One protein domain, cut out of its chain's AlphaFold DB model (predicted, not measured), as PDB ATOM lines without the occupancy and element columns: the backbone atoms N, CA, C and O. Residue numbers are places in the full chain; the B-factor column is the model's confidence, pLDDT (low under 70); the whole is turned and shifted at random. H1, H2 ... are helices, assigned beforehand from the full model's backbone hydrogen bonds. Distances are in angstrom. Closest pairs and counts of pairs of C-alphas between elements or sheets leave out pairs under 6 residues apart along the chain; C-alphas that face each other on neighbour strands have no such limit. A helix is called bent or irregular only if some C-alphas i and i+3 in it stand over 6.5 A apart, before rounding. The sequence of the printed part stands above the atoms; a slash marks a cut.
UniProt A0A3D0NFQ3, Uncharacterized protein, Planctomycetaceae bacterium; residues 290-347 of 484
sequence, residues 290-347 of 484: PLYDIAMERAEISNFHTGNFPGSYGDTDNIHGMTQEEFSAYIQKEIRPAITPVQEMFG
ATOM      1  N   PRO A 290     -16.344  35.696  22.672       80.81
ATOM      2  CA  PRO A 290     -17.370  34.702  22.406       80.81
ATOM      3  C   PRO A 290     -18.699  35.299  21.926       80.81
ATOM      4  O   PRO A 290     -19.357  34.680  21.099       80.81
ATOM      5  N   LEU A 291     -19.072  36.514  22.359       81.25
ATOM      6  CA  LEU A 291     -20.243  37.210  21.801       81.25
ATOM      7  C   LEU A 291     -20.034  37.512  20.318       81.25
ATOM      8  O   LEU A 291     -20.944  37.315  19.517       81.25
ATOM      9  N   TYR A 292     -18.820  37.932  19.955       85.56
ATOM     10  CA  TYR A 292     -18.427  38.103  18.563       85.56
ATOM     11  C   TYR A 292     -18.533  36.784  17.777       85.56
ATOM     12  O   TYR A 292     -19.128  36.759  16.701       85.56
ATOM     13  N   ASP A 293     -17.992  35.680  18.302       84.75
ATOM     14  CA  ASP A 293     -18.001  34.398  17.591       84.75
ATOM     15  C   ASP A 293     -19.435  33.839  17.446       84.75
ATOM     16  O   ASP A 293     -19.768  33.332  16.376       84.75
ATOM     17  N   ILE A 294     -20.319  34.019  18.439       83.50
ATOM     18  CA  ILE A 294     -21.757  33.698  18.326       83.50
ATOM     19  C   ILE A 294     -22.435  34.594  17.281       83.50
ATOM     20  O   ILE A 294     -23.143  34.097  16.406       83.50
ATOM     21  N   ALA A 295     -22.210  35.910  17.337       86.06
ATOM     22  CA  ALA A 295     -22.799  36.863  16.395       86.06
ATOM     23  C   ALA A 295     -22.377  36.588  14.949       86.06
ATOM     24  O   ALA A 295     -23.141  36.859  14.023       86.06
ATOM     25  N   MET A 296     -21.178  36.038  14.752       87.75
ATOM     26  CA  MET A 296     -20.644  35.632  13.454       87.75
ATOM     27  C   MET A 296     -21.013  34.200  13.045       87.75
ATOM     28  O   MET A 296     -20.504  33.745  12.021       87.75
ATOM     29  N   GLU A 297     -21.873  33.515  13.807       83.31
ATOM     30  CA  GLU A 297     -22.283  32.117  13.579       83.31
ATOM     31  C   GLU A 297     -21.094  31.136  13.571       83.31
ATOM     32  O   GLU A 297     -21.097  30.113  12.890       83.31
ATOM     33  N   ARG A 298     -20.038  31.459  14.326       80.38
ATOM     34  CA  ARG A 298     -18.802  30.664  14.461       80.38
ATOM     35  C   ARG A 298     -18.774  29.829  15.742       80.38
ATOM     36  O   ARG A 298     -17.897  28.984  15.890       80.38
ATOM     37  N   ALA A 299     -19.708  30.070  16.659       73.88
ATOM     38  CA  ALA A 299     -19.901  29.301  17.881       73.88
ATOM     39  C   ALA A 299     -21.398  29.145  18.173       73.88
ATOM     40  O   ALA A 299     -22.172  30.088  17.993       73.88
ATOM     41  N   GLU A 300     -21.808  27.969  18.650       67.31
ATOM     42  CA  GLU A 300     -23.187  27.754  19.086       67.31
ATOM     43  C   GLU A 300     -23.439  28.355  20.471       67.31
ATOM     44  O   GLU A 300     -22.590  28.309  21.361       67.31
ATOM     45  N   ILE A 301     -24.660  28.852  20.682       62.62
ATOM     46  CA  ILE A 301     -25.126  29.360  21.981       62.62
ATOM     47  C   ILE A 301     -25.105  28.242  23.043       62.62
ATOM     48  O   ILE A 301     -24.819  28.501  24.206       62.62
ATOM     49  N   SER A 302     -25.351  26.993  22.632       56.62
ATOM     50  CA  SER A 302     -25.335  25.778  23.465       56.62
ATOM     51  C   SER A 302     -23.981  25.513  24.140       56.62
ATOM     52  O   SER A 302     -23.949  24.965  25.244       56.62
ATOM     53  N   ASN A 303     -22.877  25.946  23.513       54.25
ATOM     54  CA  ASN A 303     -21.514  25.812  24.038       54.25
ATOM     55  C   ASN A 303     -21.265  26.703  25.264       54.25
ATOM     56  O   ASN A 303     -20.308  26.488  26.007       54.25
ATOM     57  N   PHE A 304     -22.137  27.683  25.505       56.16
ATOM     58  CA  PHE A 304     -22.137  28.522  26.693       56.16
ATOM     59  C   PHE A 304     -23.260  28.017  27.595       56.16
ATOM     60  O   PHE A 304     -24.420  28.391  27.437       56.16
ATOM     61  N   HIS A 305     -22.938  27.081  28.496       46.41
ATOM     62  CA  HIS A 305     -23.920  26.478  29.399       46.41
ATOM     63  C   HIS A 305     -24.792  27.547  30.063       46.41
ATOM     64  O   HIS A 305     -24.263  28.411  30.753       46.41
ATOM     65  N   THR A 306     -26.110  27.449  29.859       43.66
ATOM     66  CA  THR A 306     -27.213  28.079  30.612       43.66
ATOM     67  C   THR A 306     -26.769  28.967  31.786       43.66
ATOM     68  O   THR A 306     -26.772  28.527  32.937       43.66
ATOM     69  N   GLY A 307     -26.370  30.210  31.502       47.03
ATOM     70  CA  GLY A 307     -26.077  31.220  32.524       47.03
ATOM     71  C   GLY A 307     -24.669  31.213  33.140       47.03
ATOM     72  O   GLY A 307     -24.393  32.079  33.965       47.03
ATOM     73  N   ASN A 308     -23.748  30.338  32.733       44.66
ATOM     74  CA  ASN A 308     -22.327  30.400  33.102       44.66
ATOM     75  C   ASN A 308     -21.497  30.983  31.947       44.66
ATOM     76  O   ASN A 308     -20.636  30.316  31.372       44.66
ATOM     77  N   PHE A 309     -21.743  32.249  31.601       50.56
ATOM     78  CA  PHE A 309     -20.723  33.007  30.879       50.56
ATOM     79  C   PHE A 309     -19.534  33.239  31.836       50.56
ATOM     80  O   PHE A 309     -19.741  33.429  33.037       50.56
ATOM     81  N   PRO A 310     -18.278  33.166  31.372       44.50
ATOM     82  CA  PRO A 310     -17.123  33.561  32.173       44.50
ATOM     83  C   PRO A 310     -17.347  34.927  32.851       44.50
ATOM     84  O   PRO A 310     -17.864  35.841  32.224       44.50
ATOM     85  N   GLY A 311     -16.921  35.119  34.103       45.91
ATOM     86  CA  GLY A 311     -17.074  36.409  34.811       45.91
ATOM     87  C   GLY A 311     -16.291  37.588  34.202       45.91
ATOM     88  O   GLY A 311     -16.279  38.675  34.767       45.91
ATOM     89  N   SER A 312     -15.603  37.369  33.075       43.06
ATOM     90  CA  SER A 312     -14.952  38.392  32.248       43.06
ATOM     91  C   SER A 312     -15.912  39.114  31.298       43.06
ATOM     92  O   SER A 312     -15.519  40.074  30.639       43.06
ATOM     93  N   TYR A 313     -17.159  38.657  31.207       51.91
ATOM     94  CA  TYR A 313     -18.233  39.381  30.554       51.91
ATOM     95  C   TYR A 313     -18.694  40.385  31.594       51.91
ATOM     96  O   TYR A 313     -19.117  39.988  32.677       51.91
ATOM     97  N   GLY A 314     -18.512  41.675  31.321       47.78
ATOM     98  CA  GLY A 314     -18.976  42.705  32.237       47.78
ATOM     99  C   GLY A 314     -20.420  42.421  32.647       47.78
ATOM    100  O   GLY A 314     -21.234  42.017  31.822       47.78
ATOM    101  N   ASP A 315     -20.742  42.686  33.910       49.41
ATOM    102  CA  ASP A 315     -22.099  42.652  34.489       49.41
ATOM    103  C   ASP A 315     -23.076  43.637  33.790       49.41
ATOM    104  O   ASP A 315     -24.190  43.903  34.241       49.41
ATOM    105  N   THR A 316     -22.635  44.236  32.686       51.22
ATOM    106  CA  THR A 316     -23.388  45.072  31.773       51.22
ATOM    107  C   THR A 316     -24.419  44.203  31.057       51.22
ATOM    108  O   THR A 316     -24.085  43.387  30.203       51.22
ATOM    109  N   ASP A 317     -25.675  44.403  31.454       55.16
ATOM    110  CA  ASP A 317     -26.916  43.961  30.802       55.16
ATOM    111  C   ASP A 317     -27.528  42.620  31.232       55.16
ATOM    112  O   ASP A 317     -28.484  42.164  30.610       55.16
ATOM    113  N   ASN A 318     -27.093  42.028  32.355       62.03
ATOM    114  CA  ASN A 318     -27.776  40.872  32.970       62.03
ATOM    115  C   ASN A 318     -27.975  39.691  31.986       62.03
ATOM    116  O   ASN A 318     -28.983  38.982  32.008       62.03
ATOM    117  N   ILE A 319     -26.988  39.493  31.105       65.75
ATOM    118  CA  ILE A 319     -26.983  38.512  30.006       65.75
ATOM    119  C   ILE A 319     -27.211  37.081  30.526       65.75
ATOM    120  O   ILE A 319     -27.852  36.257  29.878       65.75
ATOM    121  N   HIS A 320     -26.751  36.805  31.747       64.06
ATOM    122  CA  HIS A 320     -26.911  35.525  32.439       64.06
ATOM    123  C   HIS A 320     -28.368  35.167  32.772       64.06
ATOM    124  O   HIS A 320     -28.667  33.991  32.975       64.06
ATOM    125  N   GLY A 321     -29.262  36.158  32.845       64.06
ATOM    126  CA  GLY A 321     -30.685  35.975  33.141       64.06
ATOM    127  C   GLY A 321     -31.586  35.872  31.908       64.06
ATOM    128  O   GLY A 321     -32.786  35.656  32.070       64.06
ATOM    129  N   MET A 322     -31.040  36.040  30.699       73.56
ATOM    130  CA  MET A 322     -31.817  36.013  29.458       73.56
ATOM    131  C   MET A 322     -32.232  34.586  29.087       73.56
ATOM    132  O   MET A 322     -31.452  33.634  29.186       73.56
ATOM    133  N   THR A 323     -33.453  34.432  28.585       77.56
ATOM    134  CA  THR A 323     -33.856  33.224  27.855       77.56
ATOM    135  C   THR A 323     -33.092  33.114  26.529       77.56
ATOM    136  O   THR A 323     -32.539  34.088  26.019       77.56
ATOM    137  N   GLN A 324     -33.072  31.925  25.920       73.62
ATOM    138  CA  GLN A 324     -32.373  31.707  24.647       73.62
ATOM    139  C   GLN A 324     -32.906  32.600  23.508       73.62
ATOM    140  O   GLN A 324     -32.128  33.054  22.668       73.62
ATOM    141  N   GLU A 325     -34.212  32.882  23.488       77.31
ATOM    142  CA  GLU A 325     -34.830  33.792  22.512       77.31
ATOM    143  C   GLU A 325     -34.418  35.251  22.749       77.31
ATOM    144  O   GLU A 325     -34.050  35.945  21.800       77.31
ATOM    145  N   GLU A 326     -34.413  35.708  24.005       79.00
ATOM    146  CA  GLU A 326     -33.970  37.059  24.379       79.00
ATOM    147  C   GLU A 326     -32.488  37.272  24.067       79.00
ATOM    148  O   GLU A 326     -32.123  38.293  23.482       79.00
ATOM    149  N   PHE A 327     -31.646  36.282  24.370       79.94
ATOM    150  CA  PHE A 327     -30.220  36.327  24.059       79.94
ATOM    151  C   PHE A 327     -29.976  36.365  22.545       79.94
ATOM    152  O   PHE A 327     -29.194  37.177  22.055       79.94
ATOM    153  N   SER A 328     -30.701  35.549  21.775       80.19
ATOM    154  CA  SER A 328     -30.609  35.567  20.308       80.19
ATOM    155  C   SER A 328     -31.036  36.924  19.730       80.19
ATOM    156  O   SER A 328     -30.395  37.444  18.814       80.19
ATOM    157  N   ALA A 329     -32.087  37.536  20.287       83.88
ATOM    158  CA  ALA A 329     -32.527  38.872  19.899       83.88
ATOM    159  C   ALA A 329     -31.503  39.960  20.273       83.88
ATOM    160  O   ALA A 329     -31.286  40.875  19.476       83.88
ATOM    161  N   TYR A 330     -30.858  39.849  21.438       84.06
ATOM    162  CA  TYR A 330     -29.778  40.738  21.874       84.06
ATOM    163  C   TYR A 330     -28.570  40.668  20.929       84.06
ATOM    164  O   TYR A 330     -28.105  41.702  20.447       84.06
ATOM    165  N   ILE A 331     -28.125  39.460  20.561       84.00
ATOM    166  CA  ILE A 331     -27.034  39.268  19.594       84.00
ATOM    167  C   ILE A 331     -27.343  39.962  18.258       84.00
ATOM    168  O   ILE A 331     -26.487  40.652  17.709       84.00
ATOM    169  N   GLN A 332     -28.565  39.821  17.741       86.81
ATOM    170  CA  GLN A 332     -28.946  40.390  16.443       86.81
ATOM    171  C   GLN A 332     -29.145  41.911  16.469       86.81
ATOM    172  O   GLN A 332     -28.895  42.574  15.462       86.81
ATOM    173  N   LYS A 333     -29.609  42.472  17.591       87.25
ATOM    174  CA  LYS A 333     -29.926  43.905  17.695       87.25
ATOM    175  C   LYS A 333     -28.767  44.760  18.189       87.25
ATOM    176  O   LYS A 333     -28.597  45.858  17.676       87.25
ATOM    177  N   GLU A 334     -27.994  44.265  19.149       84.88
ATOM    178  CA  GLU A 334     -26.966  45.054  19.834       84.88
ATOM    179  C   GLU A 334     -25.557  44.656  19.384       84.88
ATOM    180  O   GLU A 334     -24.740  45.513  19.052       84.88
ATOM    181  N   ILE A 335     -25.266  43.351  19.293       86.00
ATOM    182  CA  ILE A 335     -23.905  42.876  18.998       86.00
ATOM    183  C   ILE A 335     -23.597  42.917  17.501       86.00
ATOM    184  O   ILE A 335     -22.607  43.521  17.095       86.00
ATOM    185  N   ARG A 336     -24.432  42.296  16.657       87.25
ATOM    186  CA  ARG A 336     -24.161  42.177  15.215       87.25
ATOM    187  C   ARG A 336     -23.985  43.540  14.524       87.25
ATOM    188  O   ARG A 336     -23.031  43.661  13.759       87.25
ATOM    189  N   PRO A 337     -24.812  44.574  14.786       90.38
ATOM    190  CA  PRO A 337     -24.639  45.883  14.152       90.38
ATOM    191  C   PRO A 337     -23.408  46.656  14.641       90.38
ATOM    192  O   PRO A 337     -22.944  47.553  13.941       90.38
ATOM    193  N   ALA A 338     -22.875  46.322  15.822       88.00
ATOM    194  CA  ALA A 338     -21.657  46.925  16.355       88.00
ATOM    195  C   ALA A 338     -20.377  46.370  15.699       88.00
ATOM    196  O   ALA A 338     -19.321  46.997  15.794       88.00
ATOM    197  N   ILE A 339     -20.454  45.220  15.015       90.50
ATOM    198  CA  ILE A 339     -19.315  44.622  14.313       90.50
ATOM    199  C   ILE A 339     -19.085  45.363  12.993       90.50
ATOM    200  O   ILE A 339     -19.921  45.364  12.089       90.50
ATOM    201  N   THR A 340     -17.914  45.977  12.856       91.88
ATOM    202  CA  THR A 340     -17.520  46.636  11.604       91.88
ATOM    203  C   THR A 340     -17.117  45.614  10.528       91.88
ATOM    204  O   THR A 340     -16.609  44.542  10.861       91.88
ATOM    205  N   PRO A 341     -17.208  45.946   9.223       91.00
ATOM    206  CA  PRO A 341     -16.772  45.041   8.150       91.00
ATOM    207  C   PRO A 341     -15.303  44.601   8.258       91.00
ATOM    208  O   PRO A 341     -14.933  43.508   7.838       91.00
ATOM    209  N   VAL A 342     -14.443  45.450   8.831       90.12
ATOM    210  CA  VAL A 342     -13.030  45.114   9.058       90.12
ATOM    211  C   VAL A 342     -12.895  44.090  10.191       90.12
ATOM    212  O   VAL A 342     -12.117  43.142  10.068       90.12
ATOM    213  N   GLN A 343     -13.692  44.228  11.254       90.94
ATOM    214  CA  GLN A 343     -13.730  43.268  12.357       90.94
ATOM    215  C   GLN A 343     -14.315  41.920  11.938       90.94
ATOM    216  O   GLN A 343     -13.834  40.902  12.419       90.94
ATOM    217  N   GLU A 344     -15.259  41.866  10.994       89.62
ATOM    218  CA  GLU A 344     -15.717  40.582  10.437       89.62
ATOM    219  C   GLU A 344     -14.561  39.778   9.807       89.62
ATOM    220  O   GLU A 344     -14.524  38.540   9.896       89.62
ATOM    221  N   MET A 345     -13.602  40.489   9.194       89.56
ATOM    222  CA  MET A 345     -12.434  39.908   8.535       89.56
ATOM    223  C   MET A 345     -11.355  39.485   9.536       89.56
ATOM    224  O   MET A 345     -10.924  38.331   9.494       89.56
ATOM    225  N   PHE A 346     -10.917  40.385  10.422       90.81
ATOM    226  CA  PHE A 346      -9.744  40.167  11.287       90.81
ATOM    227  C   PHE A 346     -10.077  39.856  12.755       90.81
ATOM    228  O   PHE A 346      -9.184  39.499  13.519       90.81
ATOM    229  N   GLY A 347     -11.350  39.906  13.144       91.50
ATOM    230  CA  GLY A 347     -11.812  39.715  14.518       91.50
ATOM    231  C   GLY A 347     -12.005  41.031  15.293       91.50
ATOM    232  O   GLY A 347     -11.630  42.100  14.807       91.50
TER     233      GLY A 347
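AT A GLANCE: This is residues 290 to 347 of the 484 residues of an uncharacterized protein of Planctomycetaceae bacterium (UniProt A0A3D0NFQ3). One long helix, H2, runs along one side of the domain, with the short helix H1 set crosswise against its later half; the short helix H3 lies past the last residue of H2, near one end of the long axis. At the other end a long link with no named element, residues 296 to 323, makes a wide, loose loop that leads from H1 round to the first residue of H2. The printed part has 58 residues, with three named helices in the order H1, H2, H3 and no named strand. The class is all helix, though under half of the residues, 27 of the 58, are in named elements. The whole is compact, with a radius of gyration of the C-alphas of 11.4 A, and its outline is elongated, with spans of 31 by 20 by 19 A.

IN THESE COORDINATES: Begin with H2, residues 324 to 338, the longest helix with 15 residues. Find C-alpha 324 at (-32.373, 31.707, 24.647); from there the helix runs to C-alpha 338 at (-21.657, 46.925, 16.355), 20.4 A from first to last C-alpha. H2 is irregular, but only just: C-alphas 333 and 336 are 6.51 A apart, and the line of the helix is a rough one. Now go back to the first printed residue, Pro 290, whose C-alpha stands at (-17.370, 34.702, 22.406). There H1 begins, residues 290 to 295, and it measures 8.4 A from first to last C-alpha. Then look past H2 for H3, residues 341 to 346, which measures 9.1 A from first to last C-alpha and ends with C-alpha 346 at (-9.744, 40.167, 11.287). No helix here is bent.

HOW THE PARTS SIT: Start again from H2 and look at its residues 331 to 336, with which alone it touches H1. The closest C-alphas of the two helices are those of Ala 295 and Arg 336, 5.6 A apart, and 9 pairs of their C-alphas lie within 8 A. Their lines are about perpendicular, at 89 degrees, and their centres are 10.0 A apart. From H2 go on to H3: the link between them is tight, with 2 residues, Ile 339 and Thr 340, and yet H2 and H3 are apart, with no C-alpha of the one within 8 A of the other. H1 and H3 are apart too, and H3 touches no helix. In the backbone, H1 has each of its O i to N i+4 pairs within hydrogen-bond range; H2 has 8 of 11 and H3 has 1 of 2.

THE WHOLE: Measure the size of the domain between the two C-alphas farthest apart, those of Gly 321 and Val 342, which are 31.2 A from each other. The first and last printed C-alphas, those of Pro 290 and Gly 347, are 10.9 A apart. The printed residues run from 290 to 347 without a gap, and the printed part has no cut; the full chain has 484 residues. The link from H1 to H2 is long, with 28 residues, and its C-alphas lie 8 to 14 A from the mean of all C-alphas; one place to look on it is C-alpha 314 at (-18.976, 42.705, 32.237). Read the B-factor column along this link and you find the low confidence of the model: the 22 residues from 300 to 321 are under 70. The mean pLDDT of the printed part is 72.8, and that of the helices is 84 for H1, 84 for H2 and 90 for H3.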